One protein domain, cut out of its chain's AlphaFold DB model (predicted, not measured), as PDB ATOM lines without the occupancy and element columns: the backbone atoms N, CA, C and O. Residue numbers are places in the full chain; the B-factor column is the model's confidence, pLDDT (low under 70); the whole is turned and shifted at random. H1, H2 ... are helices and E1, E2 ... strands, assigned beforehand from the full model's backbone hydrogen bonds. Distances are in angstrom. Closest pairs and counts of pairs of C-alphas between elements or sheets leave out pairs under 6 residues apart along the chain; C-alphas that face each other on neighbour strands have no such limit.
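What this domain is: This is residues 105 to 309 of the 626 residues of an uncharacterized protein of Ignavibacterium album (UniProt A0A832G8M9). Two strongly twisted sheets of six strands each lie partly face to face as a sandwich, their strands crossed at 39 degrees. One sheet is built on the long hairpin of E7 and E8, which reaches beyond the other sheet at the end where E10 lies; the other sheet has E12 and E6 side by side. The printed part has 205 residues, with named elements in the order E1 to E9, H1, E10, E11, E12; both sheets are branched and antiparallel, and the class is mostly strand, with 102 residues, under half, in named elements. The whole is compact, with a radius of gyration of the C-alphas of 19.1 A and spans of 60 by 42 by 29 A.

Where its parts are: In one sheet, E7 is residues 205 to 219, 41.5 A long, and E8 is residues 222 to 237, 43.4 A; E11 is 286 to 293, 22.3 A, E4 is 159 to 163, E5 is 166 to 168 and E10 is 276 to 279. In the other, E12 is residues 298 to 308, 30.9 A, E6 is 187 to 197, 32.7 A, E9 is 247 to 254, 24.0 A, E1 is 105 to 109, E2 is 138 to 143 and E3 is 146 to 151. H1 is residues 257 to 260. C-alpha 105 is at (86.624, 114.486, 97.142), C-alpha 222 at (75.907, 86.108, 108.209) and C-alpha 308 at (92.327, 111.364, 95.533).

How they stand to each other: E7 has E8 on one side, with N 209 and O 234 within hydrogen-bond range at 2.8 A, and E11 and E10 on the other side, with N 212 and O 288 at 2.8 A and N 216 and O 279 at 2.8 A. E4 and E5 lie on one side of E11 and E7 on the other side, with N 162 and O 291 of E4 and E11 within hydrogen-bond range at 2.8 A, and N 167 and O 287 of E5 and E11 at 2.9 A. In the other sheet, E1 and E3 are on one side of E12, with N 106 and O 306 at 2.8 A and N 149 and O 301 at 2.9 A. E6 is on the other side, with N 191 and O 305 at 2.8 A. E9 is the neighbour of E6, with N 190 and O 251 at 2.9 A. E2 and E3 form a hairpin, with N 141 and O 148 at 2.9 A. Between the sheets, the closest C-alphas of E8 and E9 are those of Phe 231 and Tyr 253, 6.2 A apart. H1 only grazes the sheet of E7 with residues 258 to 260; it is too short for an O i to N i+4 pair, and its one O i to N i+3 pair is within range.

The domain as a whole: The C-alphas of Gln 144 and Asn 272, the two farthest apart, are 60.9 A from each other. The printed part has no cut. The links E1 to E2, E5 to E6 and H1 to E10 are long. Mean pLDDT of the printed part is 83.9; 35 residues are under 70, among them 127 to 134 and 261 to 276.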
ATOM      1  N   TYR A 105      86.437 113.323  96.282       95.69
ATOM      2  CA  TYR A 105      86.624 114.486  97.142       95.69
ATOM      3  C   TYR A 105      85.502 114.621  98.165       95.69
ATOM      4  O   TYR A 105      84.323 114.545  97.828       95.69
ATOM      5  N   LYS A 106      85.860 114.900  99.419       94.75
ATOM      6  CA  LYS A 106      84.904 115.340 100.431       94.75
ATOM      7  C   LYS A 106      85.567 116.171 101.518       94.75
ATOM      8  O   LYS A 106      86.577 115.775 102.091       94.75
ATOM      9  N   LYS A 107      84.931 117.287 101.871       94.81
ATOM     10  CA  LYS A 107      85.261 118.074 103.060       94.81
ATOM     11  C   LYS A 107      84.198 117.867 104.137       94.81
ATOM     12  O   LYS A 107      83.000 117.942 103.860       94.81
ATOM     13  N   TRP A 108      84.650 117.601 105.353       93.00
ATOM     14  CA  TRP A 108      83.832 117.398 106.538       93.00
ATOM     15  C   TRP A 108      84.158 118.480 107.560       93.00
ATOM     16  O   TRP A 108      85.259 118.513 108.109       93.00
ATOM     17  N   GLU A 109      83.193 119.355 107.803       92.44
ATOM     18  CA  GLU A 109      83.312 120.427 108.788       92.44
ATOM     19  C   GLU A 109      83.089 119.857 110.201       92.44
ATOM     20  O   GLU A 109      82.203 119.017 110.415       92.44
ATOM     21  N   ALA A 110      83.930 120.247 111.160       91.12
ATOM     22  CA  ALA A 110      83.946 119.665 112.500       91.12
ATOM     23  C   ALA A 110      82.929 120.309 113.452       91.12
ATOM     24  O   ALA A 110      82.585 119.720 114.464       91.12
ATOM     25  N   GLU A 111      82.415 121.496 113.152       85.00
ATOM     26  CA  GLU A 111      81.498 122.262 114.002       85.00
ATOM     27  C   GLU A 111      80.044 121.763 113.997       85.00
ATOM     28  O   GLU A 111      79.165 122.405 114.575       85.00
ATOM     29  N   ARG A 112      79.748 120.646 113.326       70.88
ATOM     30  CA  ARG A 112      78.374 120.156 113.155       70.88
ATOM     31  C   ARG A 112      77.782 119.680 114.494       70.88
ATOM     32  O   ARG A 112      77.918 118.525 114.878       70.88
ATOM     33  N   ASP A 113      77.054 120.574 115.167       56.59
ATOM     34  CA  ASP A 113      76.492 120.406 116.524       56.59
ATOM     35  C   ASP A 113      75.171 119.606 116.579       56.59
ATOM     36  O   ASP A 113      74.213 119.975 117.257       56.59
ATOM     37  N   LYS A 114      75.048 118.527 115.798       63.00
ATOM     38  CA  LYS A 114      73.899 117.614 115.910       63.00
ATOM     39  C   LYS A 114      74.387 116.186 116.056       63.00
ATOM     40  O   LYS A 114      74.930 115.606 115.118       63.00
ATOM     41  N   PHE A 115      74.184 115.614 117.240       65.56
ATOM     42  CA  PHE A 115      74.559 114.235 117.520       65.56
ATOM     43  C   PHE A 115      73.570 113.255 116.871       65.56
ATOM     44  O   PHE A 115      72.578 112.854 117.474       65.56
ATOM     45  N   PHE A 116      73.863 112.846 115.635       72.81
ATOM     46  CA  PHE A 116      73.184 111.742 114.955       72.81
ATOM     47  C   PHE A 116      74.101 110.523 114.926       72.81
ATOM     48  O   PHE A 116      74.853 110.305 113.978       72.81
ATOM     49  N   PHE A 117      74.074 109.738 116.006       77.25
ATOM     50  CA  PHE A 117      75.008 108.621 116.175       77.25
ATOM     51  C   PHE A 117      74.922 107.587 115.044       77.25
ATOM     52  O   PHE A 117      75.945 107.058 114.631       77.25
ATOM     53  N   LEU A 118      73.710 107.323 114.542       83.88
ATOM     54  CA  LEU A 118      73.426 106.281 113.550       83.88
ATOM     55  C   LEU A 118      73.492 106.765 112.090       83.88
ATOM     56  O   LEU A 118      73.156 105.995 111.198       83.88
ATOM     57  N   GLU A 119      73.911 108.007 111.842       86.12
ATOM     58  CA  GLU A 119      74.016 108.590 110.498       86.12
ATOM     59  C   GLU A 119      75.474 108.924 110.144       86.12
ATOM     60  O   GLU A 119      76.366 108.968 111.008       86.12
ATOM     61  N   THR A 120      75.738 109.202 108.864       90.94
ATOM     62  CA  THR A 120      77.051 109.710 108.458       90.94
ATOM     63  C   THR A 120      77.279 111.154 108.904       90.94
ATOM     64  O   THR A 120      76.388 112.006 108.886       90.94
ATOM     65  N   GLY A 121      78.525 111.451 109.269       89.50
ATOM     66  CA  GLY A 121      78.960 112.766 109.750       89.50
ATOM     67  C   GLY A 121      79.936 112.653 110.909       89.50
ATOM     68  O   GLY A 121      80.096 111.566 111.461       89.50
ATOM     69  N   PHE A 122      80.608 113.743 111.273       89.62
ATOM     70  CA  PHE A 122      81.477 113.722 112.444       89.62
ATOM     71  C   PHE A 122      80.693 113.625 113.744       89.62
ATOM     72  O   PHE A 122      79.590 114.148 113.885       89.62
ATOM     73  N   LYS A 123      81.291 112.904 114.684       86.75
ATOM     74  CA  LYS A 123      80.787 112.688 116.027       86.75
ATOM     75  C   LYS A 123      81.813 113.194 117.024       86.75
ATOM     76  O   LYS A 123      83.020 113.078 116.804       86.75
ATOM     77  N   HIS A 124      81.302 113.691 118.142       86.06
ATOM     78  CA  HIS A 124      82.087 114.108 119.293       86.06
ATOM     79  C   HIS A 124      81.558 113.419 120.551       86.06
ATOM     80  O   HIS A 124      80.393 113.003 120.579       86.06
ATOM     81  N   PRO A 125      82.375 113.306 121.611       81.00
ATOM     82  CA  PRO A 125      81.946 112.684 122.856       81.00
ATOM     83  C   PRO A 125      80.715 113.392 123.436       81.00
ATOM     84  O   PRO A 125      80.766 114.580 123.758       81.00
ATOM     85  N   HIS A 126      79.613 112.656 123.574       75.00
ATOM     86  CA  HIS A 126      78.315 113.174 124.010       75.00
ATOM     87  C   HIS A 126      77.878 112.514 125.320       75.00
ATOM     88  O   HIS A 126      78.212 111.359 125.590       75.00
ATOM     89  N   ASN A 127      77.115 113.230 126.148       68.94
ATOM     90  CA  ASN A 127      76.522 112.635 127.337       68.94
ATOM     91  C   ASN A 127      75.351 111.727 126.915       68.94
ATOM     92  O   ASN A 127      74.295 112.206 126.509       68.94
ATOM     93  N   ASN A 128      75.535 110.407 126.982       59.81
ATOM     94  CA  ASN A 128      74.546 109.416 126.529       59.81
ATOM     95  C   ASN A 128      73.238 109.393 127.352       59.81
ATOM     96  O   ASN A 128      72.319 108.659 127.002       59.81
ATOM     97  N   GLY A 129      73.134 110.175 128.434       56.34
ATOM     98  CA  GLY A 129      71.953 110.204 129.305       56.34
ATOM     99  C   GLY A 129      70.818 111.129 128.853       56.34
ATOM    100  O   GLY A 129      69.713 111.018 129.378       56.34
ATOM    101  N   ASN A 130      71.062 112.055 127.919       51.88
ATOM    102  CA  ASN A 130      70.037 112.975 127.427       51.88
ATOM    103  C   ASN A 130      70.500 113.578 126.091       51.88
ATOM    104  O   ASN A 130      71.496 114.290 126.065       51.88
ATOM    105  N   GLN A 131      69.789 113.343 124.984       55.00
ATOM    106  CA  GLN A 131      70.147 113.910 123.666       55.00
ATOM    107  C   GLN A 131      70.126 115.458 123.639       55.00
ATOM    108  O   GLN A 131      70.531 116.059 122.653       55.00
ATOM    109  N   ASN A 132      69.681 116.094 124.732       54.00
ATOM    110  CA  ASN A 132      69.644 117.541 124.938       54.00
ATOM    111  C   ASN A 132      70.800 118.101 125.802       54.00
ATOM    112  O   ASN A 132      70.813 119.303 126.066       54.00
ATOM    113  N   THR A 133      71.740 117.284 126.301       55.06
ATOM    114  CA  THR A 133      72.925 117.775 127.037       55.06
ATOM    115  C   THR A 133      74.152 117.796 126.128       55.06
ATOM    116  O   THR A 133      74.458 116.799 125.495       55.06
ATOM    117  N   GLY A 134      74.850 118.937 126.052       64.06
ATOM    118  CA  GLY A 134      75.955 119.161 125.107       64.06
ATOM    119  C   GLY A 134      77.167 118.223 125.253       64.06
ATOM    120  O   GLY A 134      77.254 117.404 126.171       64.06
ATOM    121  N   TYR A 135      78.127 118.356 124.332       73.44
ATOM    122  CA  TYR A 135      79.344 117.538 124.272       73.44
ATOM    123  C   TYR A 135      80.169 117.568 125.574       73.44
ATOM    124  O   TYR A 135      80.352 118.613 126.196       73.44
ATOM    125  N   LEU A 136      80.714 116.412 125.973       74.62
ATOM    126  CA  LEU A 136      81.392 116.220 127.266       74.62
ATOM    127  C   LEU A 136      82.731 116.965 127.380       74.62
ATOM    128  O   LEU A 136      83.143 117.326 128.482       74.62
ATOM    129  N   TYR A 137      83.430 117.172 126.261       81.75
ATOM    130  CA  TYR A 137      84.834 117.613 126.260       81.75
ATOM    131  C   TYR A 137      85.133 118.747 125.286       81.75
ATOM    132  O   TYR A 137      86.294 118.987 124.960       81.75
ATOM    133  N   GLY A 138      84.107 119.445 124.817       86.31
ATOM    134  CA  GLY A 138      84.287 120.522 123.862       86.31
ATOM    135  C   GLY A 138      82.983 121.199 123.501       86.31
ATOM    136  O   GLY A 138      81.925 120.878 124.036       86.31
ATOM    137  N   ARG A 139      83.079 122.172 122.607       88.31
ATOM    138  CA  ARG A 139      81.945 122.916 122.065       88.31
ATOM    139  C   ARG A 139      82.352 123.586 120.766       88.31
ATOM    140  O   ARG A 139      83.540 123.743 120.487       88.31
ATOM    141  N   VAL A 140      81.363 124.035 120.010       89.81
ATOM    142  CA  VAL A 140      81.604 124.915 118.870       89.81
ATOM    143  C   VAL A 140      82.113 126.271 119.371       89.81
ATOM    144  O   VAL A 140      81.532 126.873 120.275       89.81
ATOM    145  N   GLU A 141      83.210 126.751 118.791       92.31
ATOM    146  CA  GLU A 141      83.792 128.068 119.049       92.31
ATOM    147  C   GLU A 141      84.210 128.744 117.742       92.31
ATOM    148  O   GLU A 141      84.209 128.147 116.667       92.31
ATOM    149  N   THR A 142      84.595 130.016 117.836       94.38
ATOM    150  CA  THR A 142      85.199 130.747 116.725       94.38
ATOM    151  C   THR A 142      86.662 131.036 117.031       94.38
ATOM    152  O   THR A 142      86.972 131.690 118.027       94.38
ATOM    153  N   LEU A 143      87.559 130.606 116.144       94.31
ATOM    154  CA  LEU A 143      88.969 130.983 116.160       94.31
ATOM    155  C   LEU A 143      89.284 131.727 114.866       94.31
ATOM    156  O   LEU A 143      89.060 131.208 113.780       94.31
ATOM    157  N   GLN A 144      89.788 132.958 114.973       92.38
ATOM    158  CA  GLN A 144      90.169 133.774 113.807       92.38
ATOM    159  C   GLN A 144      89.040 133.932 112.765       92.38
ATOM    160  O   GLN A 144      89.285 133.953 111.564       92.38
ATOM    161  N   GLY A 145      87.789 134.026 113.228       91.75
ATOM    162  CA  GLY A 145      86.610 134.139 112.362       91.75
ATOM    163  C   GLY A 145      86.126 132.821 111.746       91.75
ATOM    164  O   GLY A 145      85.135 132.838 111.024       91.75
ATOM    165  N   VAL A 146      86.773 131.691 112.041       93.62
ATOM    166  CA  VAL A 146      86.377 130.353 111.579       93.62
ATOM    167  C   VAL A 146      85.582 129.650 112.674       93.62
ATOM    168  O   VAL A 146      86.058 129.535 113.806       93.62
ATOM    169  N   LEU A 147      84.372 129.201 112.343       93.62
ATOM    170  CA  LEU A 147      83.558 128.356 113.215       93.62
ATOM    171  C   LEU A 147      84.152 126.946 113.210       93.62
ATOM    172  O   LEU A 147      84.380 126.391 112.148       93.62
ATOM    173  N   CYS A 148      84.460 126.405 114.382       93.19
ATOM    174  CA  CYS A 148      85.194 125.152 114.521       93.19
ATOM    175  C   CYS A 148      84.792 124.442 115.814       93.19
ATOM    176  O   CYS A 148      84.223 125.052 116.725       93.19
ATOM    177  N   TRP A 149      85.099 123.154 115.928       92.75
ATOM    178  CA  TRP A 149      84.946 122.440 117.191       92.75
ATOM    179  C   TRP A 149      86.200 122.616 118.046       92.75
ATOM    180  O   TRP A 149      87.317 122.428 117.566       92.75
ATOM    181  N   ALA A 150      86.036 122.967 119.317       92.38
ATOM    182  CA  ALA A 150      87.142 123.178 120.241       92.38
ATOM    183  C   ALA A 150      87.020 122.272 121.466       92.38
ATOM    184  O   ALA A 150      85.938 122.160 122.050       92.38
ATOM    185  N   THR A 151      88.135 121.683 121.903       91.56
ATOM    186  CA  THR A 151      88.190 120.986 123.196       91.56
ATOM    187  C   THR A 151      87.975 121.968 124.346       91.56
ATOM    188  O   THR A 151      88.106 123.186 124.194       91.56
ATOM    189  N   ASN A 152      87.691 121.459 125.541       83.81
ATOM    190  CA  ASN A 152      87.879 122.249 126.754       83.81
ATOM    191  C   ASN A 152      89.379 122.511 127.017       83.81
ATOM    192  O   ASN A 152      90.262 121.874 126.440       83.81
ATOM    193  N   ASP A 153      89.668 123.497 127.863       71.38
ATOM    194  CA  ASP A 153      91.019 123.899 128.276       71.38
ATOM    195  C   ASP A 153      91.444 123.296 129.626       71.38
ATOM    196  O   ASP A 153      92.564 123.528 130.077       71.38
ATOM    197  N   SER A 154      90.564 122.519 130.267       63.16
ATOM    198  CA  SER A 154      90.689 122.133 131.676       63.16
ATOM    199  C   SER A 154      90.659 120.624 131.947       63.16
ATOM    200  O   SER A 154      90.598 120.236 133.113       63.16
ATOM    201  N   ASN A 155      90.640 119.756 130.927       69.75
ATOM    202  CA  ASN A 155      90.545 118.308 131.148       69.75
ATOM    203  C   ASN A 155      91.930 117.683 131.396       69.75
ATOM    204  O   ASN A 155      92.764 117.710 130.492       69.75
ATOM    205  N   PRO A 156      92.196 117.097 132.579       65.31
ATOM    206  CA  PRO A 156      93.534 116.621 132.935       65.31
ATOM    207  C   PRO A 156      93.893 115.243 132.357       65.31
ATOM    208  O   PRO A 156      95.005 114.767 132.589       65.31
ATOM    209  N   PHE A 157      92.986 114.581 131.631       72.81
ATOM    210  CA  PHE A 157      93.199 113.228 131.115       72.81
ATOM    211  C   PHE A 157      93.040 113.155 129.589       72.81
ATOM    212  O   PHE A 157      92.219 113.881 129.024       72.81
ATOM    213  N   PRO A 158      93.775 112.249 128.912       76.88
ATOM    214  CA  PRO A 158      93.555 111.966 127.501       76.88
ATOM    215  C   PRO A 158      92.117 111.516 127.227       76.88
ATOM    216  O   PRO A 158      91.591 110.640 127.914       76.88
ATOM    217  N   VAL A 159      91.514 112.066 126.178       77.44
ATOM    218  CA  VAL A 159      90.205 111.665 125.666       77.44
ATOM    219  C   VAL A 159      90.412 110.940 124.347       77.44
ATOM    220  O   VAL A 159      90.966 111.491 123.388       77.44
ATOM    221  N   ASP A 160      89.970 109.687 124.302       71.19
ATOM    222  CA  ASP A 160      89.974 108.921 123.064       71.19
ATOM    223  C   ASP A 160      88.902 109.460 122.113       71.19
ATOM    224  O   ASP A 160      87.758 109.646 122.519       71.19
ATOM    225  N   SER A 161      89.292 109.736 120.865       77.69
ATOM    226  CA  SER A 161      88.396 110.188 119.790       77.69
ATOM    227  C   SER A 161      87.508 111.385 120.158       77.69
ATOM    228  O   SER A 161      86.286 111.286 120.203       77.69
ATOM    229  N   ILE A 162      88.114 112.556 120.372       86.00
ATOM    230  CA  ILE A 162      87.368 113.827 120.479       86.00
ATOM    231  C   ILE A 162      86.609 114.183 119.189       86.00
ATOM    232  O   ILE A 162      85.672 114.980 119.213       86.00
ATOM    233  N   LEU A 163      87.015 113.570 118.079       89.38
ATOM    234  CA  LEU A 163      86.328 113.566 116.800       89.38
ATOM    235  C   LEU A 163      86.512 112.181 116.164       89.38
ATOM    236  O   LEU A 163      87.634 111.668 116.145       89.38
ATOM    237  N   TRP A 164      85.428 111.576 115.678       91.00
ATOM    238  CA  TRP A 164      85.444 110.363 114.844       91.00
ATOM    239  C   TRP A 164      84.299 110.375 113.829       91.00
ATOM    240  O   TRP A 164      83.371 111.177 113.928       91.00
ATOM    241  N   GLY A 165      84.342 109.456 112.866       90.62
ATOM    242  CA  GLY A 165      83.401 109.394 111.748       90.62
ATOM    243  C   GLY A 165      84.066 109.803 110.429       90.62
ATOM    244  O   GLY A 165      85.264 110.032 110.411       90.62
ATOM    245  N   PRO A 166      83.342 109.869 109.310       92.00
ATOM    246  CA  PRO A 166      81.897 109.950 109.256       92.00
ATOM    247  C   PRO A 166      81.185 108.593 109.213       92.00
ATOM    248  O   PRO A 166      79.963 108.615 109.229       92.00
ATOM    249  N   ASN A 167      81.891 107.454 109.245       92.56
ATOM    250  CA  ASN A 167      81.318 106.101 109.136       92.56
ATOM    251  C   ASN A 167      80.602 105.898 107.795       92.56
ATOM    252  O   ASN A 167      79.409 105.617 107.769       92.56
ATOM    253  N   TYR A 168      81.317 106.107 106.689       93.06
ATOM    254  CA  TYR A 168      80.755 105.992 105.343       93.06
ATOM    255  C   TYR A 168      81.538 105.007 104.479       93.06
ATOM    256  O   TYR A 168      82.759 104.897 104.606       93.06
ATOM    257  N   THR A 169      80.840 104.296 103.596       92.06
ATOM    258  CA  THR A 169      81.474 103.514 102.536       92.06
ATOM    259  C   THR A 169      82.194 104.464 101.584       92.06
ATOM    260  O   THR A 169      81.645 105.487 101.173       92.06
ATOM    261  N   GLN A 170      83.431 104.123 101.250       92.75
ATOM    262  CA  GLN A 170      84.278 104.883 100.339       92.75
ATOM    263  C   GLN A 170      84.699 103.985  99.175       92.75
ATOM    264  O   GLN A 170      84.931 102.789  99.370       92.75
ATOM    265  N   GLU A 171      84.806 104.528  97.962       89.69
ATOM    266  CA  GLU A 171      85.291 103.761  96.810       89.69
ATOM    267  C   GLU A 171      86.736 103.285  97.008       89.69
ATOM    268  O   GLU A 171      87.616 104.024  97.447       89.69
ATOM    269  N   LYS A 172      87.005 102.025  96.667       89.00
ATOM    270  CA  LYS A 172      88.325 101.401  96.876       89.00
ATOM    271  C   LYS A 172      89.199 101.454  95.619       89.00
ATOM    272  O   LYS A 172      90.428 101.385  95.699       89.00
ATOM    273  N   ILE A 173      88.552 101.565  94.462       86.25
ATOM    274  CA  ILE A 173      89.137 101.576  93.122       86.25
ATOM    275  C   ILE A 173      88.376 102.573  92.243       86.25
ATOM    276  O   ILE A 173      87.196 102.832  92.476       86.25
ATOM    277  N   TYR A 174      89.016 103.110  91.206       84.44
ATOM    278  CA  TYR A 174      88.303 103.921  90.224       84.44
ATOM    279  C   TYR A 174      87.371 103.053  89.369       84.44
ATOM    280  O   TYR A 174      87.781 102.062  88.753       84.44
ATOM    281  N   LYS A 175      86.107 103.476  89.297       75.44
ATOM    282  CA  LYS A 175      85.113 102.995  88.336       75.44
ATOM    283  C   LYS A 175      85.178 103.898  87.111       75.44
ATOM    284  O   LYS A 175      84.670 105.015  87.132       75.44
ATOM    285  N   SER A 176      85.887 103.444  86.083       71.88
ATOM    286  CA  SER A 176      86.050 104.192  84.841       71.88
ATOM    287  C   SER A 176      85.922 103.291  83.631       71.88
ATOM    288  O   SER A 176      86.510 102.219  83.554       71.88
ATOM    289  N   VAL A 177      85.192 103.801  82.662       66.06
ATOM    290  CA  VAL A 177      85.230 103.433  81.248       66.06
ATOM    291  C   VAL A 177      86.602 103.629  80.584       66.06
ATOM    292  O   VAL A 177      86.863 102.984  79.571       66.06
ATOM    293  N   ASP A 178      87.486 104.482  81.126       68.12
ATOM    294  CA  ASP A 178      88.866 104.610  80.644       68.12
ATOM    295  C   ASP A 178      89.695 103.412  81.149       68.12
ATOM    296  O   ASP A 178      89.896 103.270  82.365       68.12
ATOM    297  N   PRO A 179      90.239 102.566  80.250       66.00
ATOM    298  CA  PRO A 179      91.028 101.396  80.633       66.00
ATOM    299  C   PRO A 179      92.254 101.718  81.496       66.00
ATOM    300  O   PRO A 179      92.714 100.854  82.234       66.00
ATOM    301  N   ASN A 180      92.785 102.947  81.430       67.88
ATOM    302  CA  ASN A 180      93.933 103.364  82.245       67.88
ATOM    303  C   ASN A 180      93.584 103.525  83.730       67.88
ATOM    304  O   ASN A 180      94.472 103.527  84.583       67.88
ATOM    305  N   TYR A 181      92.298 103.681  84.034       70.75
ATOM    306  CA  TYR A 181      91.785 103.877  85.383       70.75
ATOM    307  C   TYR A 181      90.942 102.721  85.887       70.75
ATOM    308  O   TYR A 181      90.755 102.595  87.096       70.75
ATOM    309  N   TRP A 182      90.417 101.893  84.987       73.56
ATOM    310  CA  TRP A 182      89.579 100.765  85.353       73.56
ATOM    311  C   TRP A 182      90.247  99.896  86.425       73.56
ATOM    312  O   TRP A 182      91.333  99.354  86.223       73.56
ATOM    313  N   LYS A 183      89.586  99.773  87.585       76.81
ATOM    314  CA  LYS A 183      90.052  99.004  88.754       76.81
ATOM    315  C   LYS A 183      91.379  99.469  89.363       76.81
ATOM    316  O   LYS A 183      91.946  98.755  90.192       76.81
ATOM    317  N   LYS A 184      91.865 100.667  89.026       83.19
ATOM    318  CA  LYS A 184      93.063 101.226  89.658       83.19
ATOM    319  C   LYS A 184      92.766 101.542  91.134       83.19
ATOM    320  O   LYS A 184      91.769 102.220  91.397       83.19
ATOM    321  N   PRO A 185      93.586 101.077  92.096       88.69
ATOM    322  CA  PRO A 185      93.447 101.455  93.499       88.69
ATOM    323  C   PRO A 185      93.516 102.965  93.690       88.69
ATOM    324  O   PRO A 185      94.342 103.630  93.070       88.69
ATOM    325  N   ILE A 186      92.676 103.494  94.575       89.81
ATOM    326  CA  ILE A 186      92.676 104.924  94.882       89.81
ATOM    327  C   ILE A 186      93.645 105.178  96.039       89.81
ATOM    328  O   ILE A 186      93.552 104.541  97.093       89.81
ATOM    329  N   LYS A 187      94.573 106.118  95.839       93.12
ATOM    330  CA  LYS A 187      95.384 106.697  96.910       93.12
ATOM    331  C   LYS A 187      94.685 107.937  97.437       93.12
ATOM    332  O   LYS A 187      94.511 108.904  96.701       93.12
ATOM    333  N   TYR A 188      94.298 107.895  98.703       95.50
ATOM    334  CA  TYR A 188      93.646 109.001  99.384       95.50
ATOM    335  C   TYR A 188      94.654 109.804 100.197       95.50
ATOM    336  O   TYR A 188      95.481 109.233 100.912       95.50
ATOM    337  N   THR A 189      94.523 111.125 100.141       96.88
ATOM    338  CA  THR A 189      95.151 112.055 101.082       96.88
ATOM    339  C   THR A 189      94.066 112.644 101.976       96.88
ATOM    340  O   THR A 189      93.025 113.086 101.493       96.88
ATOM    341  N   VAL A 190      94.316 112.664 103.287       97.94
ATOM    342  CA  VAL A 190      93.425 113.246 104.301       97.94
ATOM    343  C   VAL A 190      94.132 114.405 104.975       97.94
ATOM    344  O   VAL A 190      95.190 114.212 105.567       97.94
ATOM    345  N   ARG A 191      93.552 115.602 104.918       98.12
ATOM    346  CA  ARG A 191      94.059 116.836 105.523       98.12
ATOM    347  C   ARG A 191      93.203 117.229 106.720       98.12
ATOM    348  O   ARG A 191      92.013 117.479 106.576       98.12
ATOM    349  N   TYR A 192      93.828 117.345 107.882       98.38
ATOM    350  CA  TYR A 192      93.237 117.861 109.113       98.38
ATOM    351  C   TYR A 192      93.669 119.314 109.293       98.38
ATOM    352  O   TYR A 192      94.873 119.586 109.333       98.38
ATOM    353  N   ARG A 193      92.718 120.244 109.423       97.94
ATOM    354  CA  ARG A 193      93.013 121.653 109.726       97.94
ATOM    355  C   ARG A 193      92.785 121.931 111.210       97.94
ATOM    356  O   ARG A 193      91.653 121.906 111.689       97.94
ATOM    357  N   LEU A 194      93.876 122.177 111.932       97.69
ATOM    358  CA  LEU A 194      93.925 122.197 113.396       97.69
ATOM    359  C   LEU A 194      94.648 123.440 113.912       97.69
ATOM    360  O   LEU A 194      95.596 123.899 113.284       97.69
ATOM    361  N   ALA A 195      94.267 123.940 115.080       96.88
ATOM    362  CA  ALA A 195      95.031 124.950 115.810       96.88
ATOM    363  C   ALA A 195      95.132 124.577 117.289       96.88
ATOM    364  O   ALA A 195      94.302 123.832 117.812       96.88
ATOM    365  N   LEU A 196      96.140 125.108 117.974       94.94
ATOM    366  CA  LEU A 196      96.358 124.871 119.394       94.94
ATOM    367  C   LEU A 196      96.498 126.201 120.121       94.94
ATOM    368  O   LEU A 196      97.322 127.028 119.750       94.94
ATOM    369  N   LYS A 197      95.720 126.379 121.185       92.38
ATOM    370  CA  LYS A 197      95.861 127.498 122.119       92.38
ATOM    371  C   LYS A 197      96.304 126.989 123.483       92.38
ATOM    372  O   LYS A 197      96.043 125.837 123.824       92.38
ATOM    373  N   ASN A 198      96.942 127.844 124.282       88.44
ATOM    374  CA  ASN A 198      97.482 127.477 125.598       88.44
ATOM    375  C   ASN A 198      98.423 126.263 125.486       88.44
ATOM    376  O   ASN A 198      98.293 125.285 126.224       88.44
ATOM    377  N   ALA A 199      99.307 126.301 124.485       82.88
ATOM    378  CA  ALA A 199     100.174 125.184 124.150       82.88
ATOM    379  C   ALA A 199     101.088 124.807 125.337       82.88
ATOM    380  O   ALA A 199     101.610 125.698 126.013       82.88
ATOM    381  N   PRO A 200     101.283 123.502 125.599       87.38
ATOM    382  CA  PRO A 200     102.232 123.012 126.597       87.38
ATOM    383  C   PRO A 200     103.685 123.165 126.088       87.38
ATOM    384  O   PRO A 200     103.949 123.942 125.168       87.38
ATOM    385  N   GLN A 201     104.654 122.442 126.666       91.31
ATOM    386  CA  GLN A 201     106.031 122.507 126.164       91.31
ATOM    387  C   GLN A 201     106.093 122.000 124.715       91.31
ATOM    388  O   GLN A 201     105.383 121.057 124.380       91.31
ATOM    389  N   PRO A 202     106.958 122.555 123.844       92.62
ATOM    390  CA  PRO A 202     106.986 122.202 122.420       92.62
ATOM    391  C   PRO A 202     107.074 120.695 122.123       92.62
ATOM    392  O   PRO A 202     106.473 120.233 121.160       92.62
ATOM    393  N   ALA A 203     107.779 119.926 122.960       93.81
ATOM    394  CA  ALA A 203     107.950 118.478 122.805       93.81
ATOM    395  C   ALA A 203     106.752 117.640 123.297       93.81
ATOM    396  O   ALA A 203     106.721 116.429 123.089       93.81
ATOM    397  N   ASP A 204     105.780 118.253 123.971       91.44
ATOM    398  CA  ASP A 204     104.633 117.544 124.520       91.44
ATOM    399  C   ASP A 204     103.677 117.110 123.407       91.44
ATOM    400  O   ASP A 204     103.205 117.934 122.623       91.44
ATOM    401  N   THR A 205     103.324 115.822 123.382       93.56
ATOM    402  CA  THR A 205     102.267 115.296 122.509       93.56
ATOM    403  C   THR A 205     100.915 115.888 122.895       93.56
ATOM    404  O   THR A 205     100.497 115.814 124.052       93.56
ATOM    405  N   VAL A 206     100.214 116.442 121.912       92.88
ATOM    406  CA  VAL A 206      98.928 117.130 122.076       92.88
ATOM    407  C   VAL A 206      97.786 116.275 121.546       92.88
ATOM    408  O   VAL A 206      96.764 116.112 122.216       92.88
ATOM    409  N   CYS A 207      97.952 115.683 120.364       95.06
ATOM    410  CA  CYS A 207      96.942 114.820 119.765       95.06
ATOM    411  C   CYS A 207      97.560 113.726 118.885       95.06
ATOM    412  O   CYS A 207      98.738 113.767 118.532       95.06
ATOM    413  N   LYS A 208      96.750 112.717 118.560       97.00
ATOM    414  CA  LYS A 208      97.036 111.702 117.546       97.00
ATOM    415  C   LYS A 208      95.930 111.746 116.501       97.00
ATOM    416  O   LYS A 208      94.760 111.571 116.842       97.00
ATOM    417  N   LEU A 209      96.315 111.937 115.250       98.12
ATOM    418  CA  LEU A 209      95.455 111.772 114.083       98.12
ATOM    419  C   LEU A 209      95.549 110.325 113.624       98.12
ATOM    420  O   LEU A 209      96.643 109.755 113.644       98.12
ATOM    421  N   TYR A 210      94.441 109.714 113.228       97.94
ATOM    422  CA  TYR A 210      94.477 108.377 112.650       97.94
ATOM    423  C   TYR A 210      93.256 108.093 111.784       97.94
ATOM    424  O   TYR A 210      92.185 108.656 111.994       97.94
ATOM    425  N   ILE A 211      93.436 107.209 110.808       97.81
ATOM    426  CA  ILE A 211      92.386 106.768 109.889       97.81
ATOM    427  C   ILE A 211      92.012 105.349 110.270       97.81
ATOM    428  O   ILE A 211      92.883 104.482 110.326       97.81
ATOM    429  N   ARG A 212      90.731 105.117 110.538       96.50
ATOM    430  CA  ARG A 212      90.208 103.831 110.979       96.50
ATOM    431  C   ARG A 212      89.145 103.322 110.019       96.50
ATOM    432  O   ARG A 212      88.189 104.029 109.723       96.50
ATOM    433  N   TYR A 213      89.288 102.078 109.583       96.44
ATOM    434  CA  TYR A 213      88.305 101.363 108.780       96.44
ATOM    435  C   TYR A 213      87.580 100.318 109.606       96.44
ATOM    436  O   TYR A 213      88.217  99.549 110.324       96.44
ATOM    437  N   ARG A 214      86.252 100.277 109.478       94.88
ATOM    438  CA  ARG A 214      85.403  99.271 110.119       94.88
ATOM    439  C   ARG A 214      84.527  98.582 109.088       94.88
ATOM    440  O   ARG A 214      83.872  99.247 108.290       94.88
ATOM    441  N   CYS A 215      84.481  97.257 109.110       93.06
ATOM    442  CA  CYS A 215      83.600  96.495 108.228       93.06
ATOM    443  C   CYS A 215      83.104  95.207 108.886       93.06
ATOM    444  O   CYS A 215      83.762  94.630 109.755       93.06
ATOM    445  N   ALA A 216      81.940  94.742 108.446       90.25
ATOM    446  CA  ALA A 216      81.424  93.431 108.793       90.25
ATOM    447  C   ALA A 216      82.012  92.388 107.840       90.25
ATOM    448  O   ALA A 216      81.744  92.409 106.636       90.25
ATOM    449  N   LYS A 217      82.786  91.449 108.381       88.94
ATOM    450  CA  LYS A 217      83.158  90.220 107.689       88.94
ATOM    451  C   LYS A 217      81.929  89.310 107.693       88.94
ATOM    452  O   LYS A 217      81.473  88.897 108.762       88.94
ATOM    453  N   LYS A 218      81.374  89.021 106.517       82.44
ATOM    454  CA  LYS A 218      80.232  88.117 106.345       82.44
ATOM    455  C   LYS A 218      80.670  86.823 105.671       82.44
ATOM    456  O   LYS A 218      81.419  86.862 104.699       82.44
ATOM    457  N   GLU A 219      80.164  85.706 106.180       81.50
ATOM    458  CA  GLU A 219      80.296  84.368 105.600       81.50
ATOM    459  C   GLU A 219      78.882  83.823 105.369       81.50
ATOM    460  O   GLU A 219      78.060  83.787 106.284       81.50
ATOM    461  N   ASN A 220      78.556  83.470 104.120       72.56
ATOM    462  CA  ASN A 220      77.212  83.022 103.718       72.56
ATOM    463  C   ASN A 220      76.084  83.993 104.138       72.56
ATOM    464  O   ASN A 220      75.006  83.582 104.564       72.56
ATOM    465  N   GLY A 221      76.351  85.299 104.046       69.56
ATOM    466  CA  GLY A 221      75.402  86.364 104.390       69.56
ATOM    467  C   GLY A 221      75.278  86.670 105.887       69.56
ATOM    468  O   GLY A 221      74.654  87.669 106.239       69.56
ATOM    469  N   GLN A 222      75.898  85.878 106.764       80.56
ATOM    470  CA  GLN A 222      75.907  86.108 108.209       80.56
ATOM    471  C   GLN A 222      77.166  86.861 108.625       80.56
ATOM    472  O   GLN A 222      78.267  86.509 108.207       80.56
ATOM    473  N   THR A 223      77.018  87.887 109.464       86.00
ATOM    474  CA  THR A 223      78.166  88.586 110.057       86.00
ATOM    475  C   THR A 223      78.868  87.665 111.046       86.00
ATOM    476  O   THR A 223      78.281  87.283 112.054       86.00
ATOM    477  N   VAL A 224      80.128  87.338 110.769       90.38
ATOM    478  CA  VAL A 224      80.963  86.492 111.636       90.38
ATOM    479  C   VAL A 224      81.899  87.308 112.520       90.38
ATOM    480  O   VAL A 224      82.236  86.886 113.621       90.38
ATOM    481  N   GLU A 225      82.318  88.485 112.057       92.81
ATOM    482  CA  GLU A 225      83.292  89.328 112.747       92.81
ATOM    483  C   GLU A 225      83.105  90.788 112.317       92.81
ATOM    484  O   GLU A 225      82.828  91.068 111.150       92.81
ATOM    485  N   ILE A 226      83.286  91.724 113.250       93.62
ATOM    486  CA  ILE A 226      83.502  93.134 112.914       93.62
ATOM    487  C   ILE A 226      85.004  93.381 112.929       93.62
ATOM    488  O   ILE A 226      85.633  93.261 113.979       93.62
ATOM    489  N   LYS A 227      85.565  93.726 111.772       93.75
ATOM    490  CA  LYS A 227      86.971  94.099 111.651       93.75
ATOM    491  C   LYS A 227      87.150  95.591 111.845       93.75
ATOM    492  O   LYS A 227      86.335  96.385 111.378       93.75
ATOM    493  N   GLU A 228      88.248  95.941 112.498       95.00
ATOM    494  CA  GLU A 228      88.700  97.307 112.709       95.00
ATOM    495  C   GLU A 228      90.196  97.387 112.398       95.00
ATOM    496  O   GLU A 228      90.979  96.586 112.908       95.00
ATOM    497  N   GLU A 229      90.594  98.336 111.555       95.19
ATOM    498  CA  GLU A 229      91.986  98.501 111.133       95.19
ATOM    499  C   GLU A 229      92.365  99.979 111.070       95.19
ATOM    500  O   GLU A 229      91.565 100.816 110.654       95.19
ATOM    501  N   ILE A 230      93.590 100.309 111.491       96.75
ATOM    502  CA  ILE A 230      94.147 101.658 111.367       96.75
ATOM    503  C   ILE A 230      95.028 101.690 110.123       96.75
ATOM    504  O   ILE A 230      96.037 100.993 110.074       96.75
ATOM    505  N   PHE A 231      94.661 102.510 109.140       96.81
ATOM    506  CA  PHE A 231      95.395 102.607 107.875       96.81
ATOM    507  C   PHE A 231      96.610 103.528 107.953       96.81
ATOM    508  O   PHE A 231      97.635 103.238 107.347       96.81
ATOM    509  N   ASP A 232      96.507 104.625 108.701       97.88
ATOM    510  CA  ASP A 232      97.611 105.562 108.915       97.88
ATOM    511  C   ASP A 232      97.404 106.325 110.232       97.88
ATOM    512  O   ASP A 232      96.274 106.450 110.723       97.88
ATOM    513  N   SER A 233      98.486 106.826 110.832       97.75
ATOM    514  CA  SER A 233      98.409 107.665 112.027       97.75
ATOM    515  C   SER A 233      99.617 108.575 112.220       97.75
ATOM    516  O   SER A 233     100.746 108.211 111.907       97.75
ATOM    517  N   LEU A 234      99.383 109.732 112.841       98.19
ATOM    518  CA  LEU A 234     100.398 110.738 113.132       98.19
ATOM    519  C   LEU A 234     100.203 111.289 114.543       98.19
ATOM    520  O   LEU A 234      99.116 111.746 114.899       98.19
ATOM    521  N   TYR A 235     101.267 111.270 115.342       97.56
ATOM    522  CA  TYR A 235     101.311 111.965 116.626       97.56
ATOM    523  C   TYR A 235     101.781 113.399 116.402       97.56
ATOM    524  O   TYR A 235     102.782 113.615 115.726       97.56
ATOM    525  N   LEU A 236     101.063 114.361 116.977       97.44
ATOM    526  CA  LEU A 236     101.392 115.778 116.900       97.44
ATOM    527  C   LEU A 236     101.820 116.293 118.266       97.44
ATOM    528  O   LEU A 236     101.145 116.073 119.278       97.44
ATOM    529  N   THR A 237     102.932 117.010 118.272       96.62
ATOM    530  CA  THR A 237     103.444 117.755 119.419       96.62
ATOM    531  C   THR A 237     102.951 119.202 119.400       96.62
ATOM    532  O   THR A 237     102.410 119.677 118.400       96.62
ATOM    533  N   ALA A 238     103.146 119.942 120.490       94.00
ATOM    534  CA  ALA A 238     102.856 121.376 120.509       94.00
ATOM    535  C   ALA A 238     103.689 122.162 119.477       94.00
ATOM    536  O   ALA A 238     103.200 123.139 118.913       94.00
ATOM    537  N   ALA A 239     104.913 121.715 119.171       95.75
ATOM    538  CA  ALA A 239     105.747 122.305 118.123       95.75
ATOM    539  C   ALA A 239     105.157 122.138 116.712       95.75
ATOM    540  O   ALA A 239     105.433 122.956 115.837       95.75
ATOM    541  N   ASP A 240     104.339 121.105 116.486       96.50
ATOM    542  CA  ASP A 240     103.689 120.858 115.198       96.50
ATOM    543  C   ASP A 240     102.527 121.813 114.913       96.50
ATOM    544  O   ASP A 240     102.140 121.958 113.749       96.50
ATOM    545  N   LEU A 241     101.983 122.449 115.953       95.62
ATOM    546  CA  LEU A 241     100.869 123.396 115.900       95.62
ATOM    547  C   LEU A 241     101.285 124.733 116.546       95.62
ATOM    548  O   LEU A 241     100.727 125.117 117.576       95.62
ATOM    549  N   PRO A 242     102.295 125.434 115.995       90.69
ATOM    550  CA  PRO A 242     102.851 126.615 116.636       90.69
ATOM    551  C   PRO A 242     101.904 127.814 116.529       90.69
ATOM    552  O   PRO A 242     101.433 128.162 115.445       90.69
ATOM    553  N   GLY A 243     101.697 128.493 117.657       84.44
ATOM    554  CA  GLY A 243     100.857 129.684 117.745       84.44
ATOM    555  C   GLY A 243      99.357 129.408 117.604       84.44
ATOM    556  O   GLY A 243      98.921 128.318 117.245       84.44
ATOM    557  N   ASP A 244      98.560 130.446 117.850       88.06
ATOM    558  CA  ASP A 244      97.095 130.376 117.853       88.06
ATOM    559  C   ASP A 244      96.506 130.461 116.419       88.06
ATOM    560  O   ASP A 244      95.539 131.186 116.177       88.06
ATOM    561  N   THR A 245      97.112 129.778 115.438       94.31
ATOM    562  CA  THR A 245      96.713 129.771 114.012       94.31
ATOM    563  C   THR A 245      96.451 128.358 113.501       94.31
ATOM    564  O   THR A 245      97.030 127.397 114.001       94.31
ATOM    565  N   PHE A 246      95.628 128.227 112.460       97.25
ATOM    566  CA  PHE A 246      95.370 126.935 111.825       97.25
ATOM    567  C   PHE A 246      96.539 126.428 110.977       97.25
ATOM    568  O   PHE A 246      97.053 127.135 110.112       97.25
ATOM    569  N   HIS A 247      96.857 125.152 111.164       97.44
ATOM    570  CA  HIS A 247      97.854 124.379 110.436       97.44
ATOM    571  C   HIS A 247      97.203 123.152 109.806       97.44
ATOM    572  O   HIS A 247      96.277 122.570 110.372       97.44
ATOM    573  N   ILE A 248      97.703 122.741 108.643       97.62
ATOM    574  CA  ILE A 248      97.239 121.534 107.954       97.62
ATOM    575  C   ILE A 248      98.215 120.396 108.229       97.62
ATOM    576  O   ILE A 248      99.427 120.550 108.064       97.62
ATOM    577  N   LYS A 249      97.680 119.242 108.628       98.19
ATOM    578  CA  LYS A 249      98.429 117.996 108.811       98.19
ATOM    579  C   LYS A 249      97.788 116.901 107.982       98.19
ATOM    580  O   LYS A 249      96.564 116.807 107.942       98.19
ATOM    581  N   SER A 250      98.613 116.096 107.325       97.38
ATOM    582  CA  SER A 250      98.139 115.128 106.341       97.38
ATOM    583  C   SER A 250      98.468 113.698 106.741       97.38
ATOM    584  O   SER A 250      99.534 113.440 107.294       97.38
ATOM    585  N   LEU A 251      97.560 112.791 106.407       98.06
ATOM    586  CA  LEU A 251      97.748 111.343 106.380       98.06
ATOM    587  C   LEU A 251      97.457 110.848 104.960       98.06
ATOM    588  O   LEU A 251      96.787 111.544 104.191       98.06
ATOM    589  N   SER A 252      97.927 109.656 104.608       95.94
ATOM    590  CA  SER A 252      97.632 109.064 103.299       95.94
ATOM    591  C   SER A 252      97.471 107.558 103.380       95.94
ATOM    592  O   SER A 252      98.172 106.901 104.142       95.94
ATOM    593  N   TYR A 253      96.580 106.998 102.569       95.81
ATOM    594  CA  TYR A 253      96.346 105.559 102.550       95.81
ATOM    595  C   TYR A 253      95.893 105.063 101.182       95.81
ATOM    596  O   TYR A 253      95.342 105.796 100.362       95.81
ATOM    597  N   ILE A 254      96.117 103.773 100.967       93.75
ATOM    598  CA  ILE A 254      95.489 102.971  99.924       93.75
ATOM    599  C   ILE A 254      94.838 101.804 100.657       93.75
ATOM    600  O   ILE A 254      95.457 101.221 101.547       93.75
ATOM    601  N   TYR A 255      93.609 101.448 100.288       92.50
ATOM    602  CA  TYR A 255      92.966 100.269 100.859       92.50
ATOM    603  C   TYR A 255      93.833  99.011 100.651       92.50
ATOM    604  O   TYR A 255      94.258  98.752  99.518       92.50
ATOM    605  N   PRO A 256      94.061  98.201 101.703       90.31
ATOM    606  CA  PRO A 256      94.654  96.877 101.564       90.31
ATOM    607  C   PRO A 256      93.912  96.025 100.531       90.31
ATOM    608  O   PRO A 256      92.686  96.085 100.423       90.31
ATOM    609  N   GLU A 257      94.646  95.186  99.799       84.31
ATOM    610  CA  GLU A 257      94.091  94.337  98.735       84.31
ATOM    611  C   GLU A 257      92.897  93.499  99.194       84.31
ATOM    612  O   GLU A 257      91.885  93.449  98.499       84.31
ATOM    613  N   THR A 258      92.959  92.978 100.420       83.88
ATOM    614  CA  THR A 258      91.886  92.213 101.067       83.88
ATOM    615  C   THR A 258      90.530  92.927 101.095       83.88
ATOM    616  O   THR A 258      89.502  92.255 101.083       83.88
ATOM    617  N   TYR A 259      90.504  94.264 101.120       84.56
ATOM    618  CA  TYR A 259      89.268  95.056 101.084       84.56
ATOM    619  C   TYR A 259      88.950  95.625  99.693       84.56
ATOM    620  O   TYR A 259      87.840  96.110  99.476       84.56
ATOM    621  N   ARG A 260      89.909  95.593  98.754       76.50
ATOM    622  CA  ARG A 260      89.721  96.037  97.360       76.50
ATOM    623  C   ARG A 260      89.117  94.946  96.485       76.50
ATOM    624  O   ARG A 260      88.402  95.258  95.535       76.50
ATOM    625  N   GLU A 261      89.420  93.683  96.782       60.53
ATOM    626  CA  GLU A 261      88.882  92.542  96.047       60.53
ATOM    627  C   GLU A 261      87.369  92.426  96.260       60.53
ATOM    628  O   GLU A 261      86.876  91.824  97.211       60.53
ATOM    629  N   GLN A 262      86.601  92.976  95.323       52.41
ATOM    630  CA  GLN A 262      85.196  92.632  95.179       52.41
ATOM    631  C   GLN A 262      85.099  91.204  94.643       52.41
ATOM    632  O   GLN A 262      85.034  91.043  93.437       52.41
ATOM    633  N   THR A 263      85.096  90.191  95.516       46.16
ATOM    634  CA  THR A 263      84.509  88.832  95.358       46.16
ATOM    635  C   THR A 263      84.842  87.978  94.106       46.16
ATOM    636  O   THR A 263      84.489  86.801  94.070       46.16
ATOM    637  N   ILE A 264      85.503  88.511  93.080       35.56
ATOM    638  CA  ILE A 264      85.654  87.911  91.751       35.56
ATOM    639  C   ILE A 264      86.877  86.997  91.731       35.56
ATOM    640  O   ILE A 264      86.787  85.858  91.286       35.56
ATOM    641  N   THR A 265      88.002  87.456  92.276       30.83
ATOM    642  CA  THR A 265      89.292  86.751  92.212       30.83
ATOM    643  C   THR A 265      89.384  85.548  93.155       30.83
ATOM    644  O   THR A 265      89.913  84.511  92.762       30.83
ATOM    645  N   GLN A 266      88.816  85.606  94.365       34.12
ATOM    646  CA  GLN A 266      88.918  84.499  95.339       34.12
ATOM    647  C   GLN A 266      88.062  83.267  95.009       34.12
ATOM    648  O   GLN A 266      88.306  82.187  95.543       34.12
ATOM    649  N   ARG A 267      87.065  83.387  94.124       35.59
ATOM    650  CA  ARG A 267      86.215  82.248  93.736       35.59
ATOM    651  C   ARG A 267      86.731  81.445  92.555       35.59
ATOM    652  O   ARG A 267      86.340  80.289  92.419       35.59
ATOM    653  N   TRP A 268      87.646  82.005  91.766       32.16
ATOM    654  CA  TRP A 268      88.325  81.281  90.688       32.16
ATOM    655  C   TRP A 268      89.162  80.097  91.195       32.16
ATOM    656  O   TRP A 268      89.421  79.166  90.441       32.16
ATOM    657  N   SER A 269      89.548  80.089  92.475       35.88
ATOM    658  CA  SER A 269      90.415  79.057  93.057       35.88
ATOM    659  C   SER A 269      89.708  78.048  93.976       35.88
ATOM    660  O   SER A 269      90.303  77.014  94.281       35.88
ATOM    661  N   SER A 270      88.463  78.280  94.427       37.34
ATOM    662  CA  SER A 270      87.721  77.311  95.264       37.34
ATOM    663  C   SER A 270      86.207  77.583  95.363       37.34
ATOM    664  O   SER A 270      85.781  78.363  96.218       37.34
ATOM    665  N   PRO A 271      85.357  76.888  94.582       42.50
ATOM    666  CA  PRO A 271      83.894  77.016  94.656       42.50
ATOM    667  C   PRO A 271      83.275  76.519  95.979       42.50
ATOM    668  O   PRO A 271      82.118  76.822  96.254       42.50
ATOM    669  N   ASN A 272      84.042  75.804  96.813       45.06
ATOM    670  CA  ASN A 272      83.606  75.294  98.120       45.06
ATOM    671  C   ASN A 272      84.004  76.188  99.310       45.06
ATOM    672  O   ASN A 272      83.714  75.830 100.451       45.06
ATOM    673  N   ASN A 273      84.686  77.319  99.085       46.88
ATOM    674  CA  ASN A 273      85.045  78.217 100.181       46.88
ATOM    675  C   ASN A 273      83.854  79.110 100.568       46.88
ATOM    676  O   ASN A 273      83.158  79.613  99.676       46.88
ATOM    677  N   PRO A 274      83.618  79.343 101.876       52.94
ATOM    678  CA  PRO A 274      82.627  80.315 102.319       52.94
ATOM    679  C   PRO A 274      82.924  81.655 101.655       52.94
ATOM    680  O   PRO A 274      84.076  82.090 101.584       52.94
ATOM    681  N   VAL A 275      81.885  82.298 101.123       57.47
ATOM    682  CA  VAL A 275      82.079  83.591 100.471       57.47
ATOM    683  C   VAL A 275      82.411  84.605 101.532       57.47
ATOM    684  O   VAL A 275      81.556  84.951 102.347       57.47
ATOM    685  N   LEU A 276      83.650  85.070 101.497       61.22
ATOM    686  CA  LEU A 276      84.098  86.132 102.359       61.22
ATOM    687  C   LEU A 276      83.698  87.475 101.761       61.22
ATOM    688  O   LEU A 276      84.145  87.832 100.674       61.22
ATOM    689  N   HIS A 277      82.874  88.224 102.484       72.75
ATOM    690  CA  HIS A 277      82.538  89.598 102.127       72.75
ATOM    691  C   HIS A 277      82.950  90.549 103.239       72.75
ATOM    692  O   HIS A 277      82.678  90.287 104.407       72.75
ATOM    693  N   TYR A 278      83.536  91.682 102.868       84.25
ATOM    694  CA  TYR A 278      83.728  92.812 103.768       84.25
ATOM    695  C   TYR A 278      82.692  93.872 103.418       84.25
ATOM    696  O   TYR A 278      82.787  94.521 102.380       84.25
ATOM    697  N   ILE A 279      81.668  93.996 104.259       85.00
ATOM    698  CA  ILE A 279      80.567  94.935 104.062       85.00
ATOM    699  C   ILE A 279      80.805  96.164 104.929       85.00
ATOM    700  O   ILE A 279      80.893  96.065 106.154       85.00
ATOM    701  N   ASP A 280      80.886  97.324 104.290       90.62
ATOM    702  CA  ASP A 280      81.094  98.612 104.946       90.62
ATOM    703  C   ASP A 280      79.958  99.610 104.692       90.62
ATOM    704  O   ASP A 280      80.098 100.790 104.992       90.62
ATOM    705  N   THR A 281      78.828  99.129 104.172       88.56
ATOM    706  CA  THR A 281      77.597  99.896 103.925       88.56
ATOM    707  C   THR A 281      76.584  99.795 105.070       88.56
ATOM    708  O   THR A 281      75.563 100.480 105.040       88.56
ATOM    709  N   ASP A 282      76.848  98.968 106.086       87.50
ATOM    710  CA  ASP A 282      76.011  98.858 107.285       87.50
ATOM    711  C   ASP A 282      76.206 100.090 108.205       87.50
ATOM    712  O   ASP A 282      77.222 100.793 108.156       87.50
ATOM    713  N   THR A 283      75.226 100.381 109.064       88.25
ATOM    714  CA  THR A 283      75.287 101.498 110.026       88.25
ATOM    715  C   THR A 283      76.525 101.393 110.930       88.25
ATOM    716  O   THR A 283      76.873 100.304 111.384       88.25
ATOM    717  N   LEU A 284      77.185 102.526 111.210       87.25
ATOM    718  CA  LEU A 284      78.446 102.632 111.977       87.25
ATOM    719  C   LEU A 284      79.691 101.971 111.346       87.25
ATOM    720  O   LEU A 284      80.762 102.016 111.957       87.25
ATOM    721  N   MET A 285      79.591 101.396 110.144       91.88
ATOM    722  CA  MET A 285      80.733 100.853 109.390       91.88
ATOM    723  C   MET A 285      81.315 101.894 108.423       91.88
ATOM    724  O   MET A 285      80.794 103.000 108.312       91.88
ATOM    725  N   GLY A 286      82.402 101.557 107.732       94.06
ATOM    726  CA  GLY A 286      83.046 102.419 106.744       94.06
ATOM    727  C   GLY A 286      84.274 103.149 107.276       94.06
ATOM    728  O   GLY A 286      84.933 102.699 108.219       94.06
ATOM    729  N   MET A 287      84.601 104.263 106.624       96.31
ATOM    730  CA  MET A 287      85.758 105.082 106.956       96.31
ATOM    731  C   MET A 287      85.505 106.065 108.084       96.31
ATOM    732  O   MET A 287      84.473 106.741 108.143       96.31
ATOM    733  N   GLU A 288      86.506 106.164 108.953       95.69
ATOM    734  CA  GLU A 288      86.574 107.115 110.044       95.69
ATOM    735  C   GLU A 288      87.913 107.864 110.038       95.69
ATOM    736  O   GLU A 288      88.991 107.272 109.985       95.69
ATOM    737  N   TYR A 289      87.829 109.183 110.137       96.25
ATOM    738  CA  TYR A 289      88.920 110.108 110.375       96.25
ATOM    739  C   TYR A 289      88.836 110.544 111.830       96.25
ATOM    740  O   TYR A 289      87.841 111.128 112.263       96.25
ATOM    741  N   CYS A 290      89.860 110.206 112.601       96.06
ATOM    742  CA  CYS A 290      89.794 110.259 114.048       96.06
ATOM    743  C   CYS A 290      90.875 111.166 114.626       96.06
ATOM    744  O   CYS A 290      92.011 111.219 114.146       96.06
ATOM    745  N   ILE A 291      90.528 111.834 115.726       95.88
ATOM    746  CA  ILE A 291      91.453 112.657 116.503       95.88
ATOM    747  C   ILE A 291      91.358 112.246 117.965       95.88
ATOM    748  O   ILE A 291      90.327 112.416 118.608       95.88
ATOM    749  N   LYS A 292      92.459 111.743 118.520       94.75
ATOM    750  CA  LYS A 292      92.635 111.531 119.960       94.75
ATOM    751  C   LYS A 292      93.342 112.737 120.561       94.75
ATOM    752  O   LYS A 292      94.381 113.138 120.045       94.75
ATOM    753  N   TRP A 293      92.830 113.281 121.659       92.44
ATOM    754  CA  TRP A 293      93.432 114.428 122.343       92.44
ATOM    755  C   TRP A 293      93.997 114.016 123.698       92.44
ATOM    756  O   TRP A 293      93.367 113.272 124.442       92.44
ATOM    757  N   TYR A 294      95.193 114.495 124.027       90.69
ATOM    758  CA  TYR A 294      95.924 114.089 125.230       90.69
ATOM    759  C   TYR A 294      95.673 114.986 126.452       90.69
ATOM    760  O   TYR A 294      96.397 114.870 127.438       90.69
ATOM    761  N   GLY A 295      94.664 115.863 126.411       86.44
ATOM    762  CA  GLY A 295      94.326 116.740 127.542       86.44
ATOM    763  C   GLY A 295      95.281 117.927 127.713       86.44
ATOM    764  O   GLY A 295      95.359 118.513 128.789       86.44
ATOM    765  N   ARG A 296      96.074 118.259 126.685       86.25
ATOM    766  CA  ARG A 296      97.105 119.306 126.755       86.25
ATOM    767  C   ARG A 296      96.813 120.431 125.774       86.25
ATOM    768  O   ARG A 296      96.741 120.190 124.571       86.25
ATOM    769  N   GLY A 297      96.681 121.647 126.301       88.38
ATOM    770  CA  GLY A 297      96.242 122.814 125.538       88.38
ATOM    771  C   GLY A 297      94.814 122.670 125.009       88.38
ATOM    772  O   GLY A 297      94.173 121.632 125.151       88.38
ATOM    773  N   LYS A 298      94.307 123.732 124.393       92.50
ATOM    774  CA  LYS A 298      92.980 123.766 123.786       92.50
ATOM    775  C   LYS A 298      93.093 123.538 122.284       92.50
ATOM    776  O   LYS A 298      93.616 124.400 121.574       92.50
ATOM    777  N   LEU A 299      92.634 122.381 121.815       94.31
ATOM    778  CA  LEU A 299      92.692 122.006 120.406       94.31
ATOM    779  C   LEU A 299      91.442 122.507 119.681       94.31
ATOM    780  O   LEU A 299      90.323 122.201 120.085       94.31
ATOM    781  N   TYR A 300      91.652 123.233 118.592       95.31
ATOM    782  CA  TYR A 300      90.624 123.659 117.654       95.31
ATOM    783  C   TYR A 300      90.713 122.798 116.397       95.31
ATOM    784  O   TYR A 300      91.799 122.617 115.843       95.31
ATOM    785  N   ILE A 301      89.575 122.282 115.947       95.81
ATOM    786  CA  ILE A 301      89.439 121.450 114.759       95.81
ATOM    787  C   ILE A 301      88.452 122.142 113.831       95.81
ATOM    788  O   ILE A 301      87.287 122.298 114.184       95.81
ATOM    789  N   ASP A 302      88.932 122.572 112.669       96.06
ATOM    790  CA  ASP A 302      88.094 123.203 111.649       96.06
ATOM    791  C   ASP A 302      87.443 122.140 110.766       96.06
ATOM    792  O   ASP A 302      86.240 121.917 110.831       96.06
ATOM    793  N   TYR A 303      88.254 121.391 110.019       96.38
ATOM    794  CA  TYR A 303      87.745 120.369 109.114       96.38
ATOM    795  C   TYR A 303      88.698 119.196 108.940       96.38
ATOM    796  O   TYR A 303      89.893 119.261 109.258       96.38
ATOM    797  N   VAL A 304      88.150 118.150 108.328       97.06
ATOM    798  CA  VAL A 304      88.907 117.092 107.668       97.06
ATOM    799  C   VAL A 304      88.501 117.028 106.198       97.06
ATOM    800  O   VAL A 304      87.320 116.954 105.871       97.06
ATOM    801  N   GLU A 305      89.479 117.070 105.304       96.75
ATOM    802  CA  GLU A 305      89.294 117.028 103.854       96.75
ATOM    803  C   GLU A 305      89.968 115.771 103.307       96.75
ATOM    804  O   GLU A 305      91.135 115.529 103.599       96.75
ATOM    805  N   VAL A 306      89.242 114.968 102.536       97.19
ATOM    806  CA  VAL A 306      89.745 113.760 101.877       97.19
ATOM    807  C   VAL A 306      89.614 113.902 100.367       97.19
ATOM    808  O   VAL A 306      88.606 114.405  99.874       97.19
ATOM    809  N   PHE A 307      90.637 113.481  99.630       96.50
ATOM    810  CA  PHE A 307      90.642 113.517  98.171       96.50
ATOM    811  C   PHE A 307      91.589 112.485  97.574       96.50
ATOM    812  O   PHE A 307      92.475 111.971  98.260       96.50
ATOM    813  N   ASP A 308      91.408 112.200  96.289       93.62
ATOM    814  CA  ASP A 308      92.327 111.364  95.533       93.62
ATOM    815  C   ASP A 308      93.637 112.088  95.161       93.62
ATOM    816  O   ASP A 308      93.671 113.198  94.626       93.62
ATOM    817  N   ASP A 309      94.760 111.435  95.451       89.38
ATOM    818  CA  ASP A 309      96.124 111.956  95.307       89.38
ATOM    819  C   ASP A 309      97.046 110.856  94.772       89.38
ATOM    820  O   ASP A 309      97.977 110.371  95.421       89.38
TER     821      ASP A 309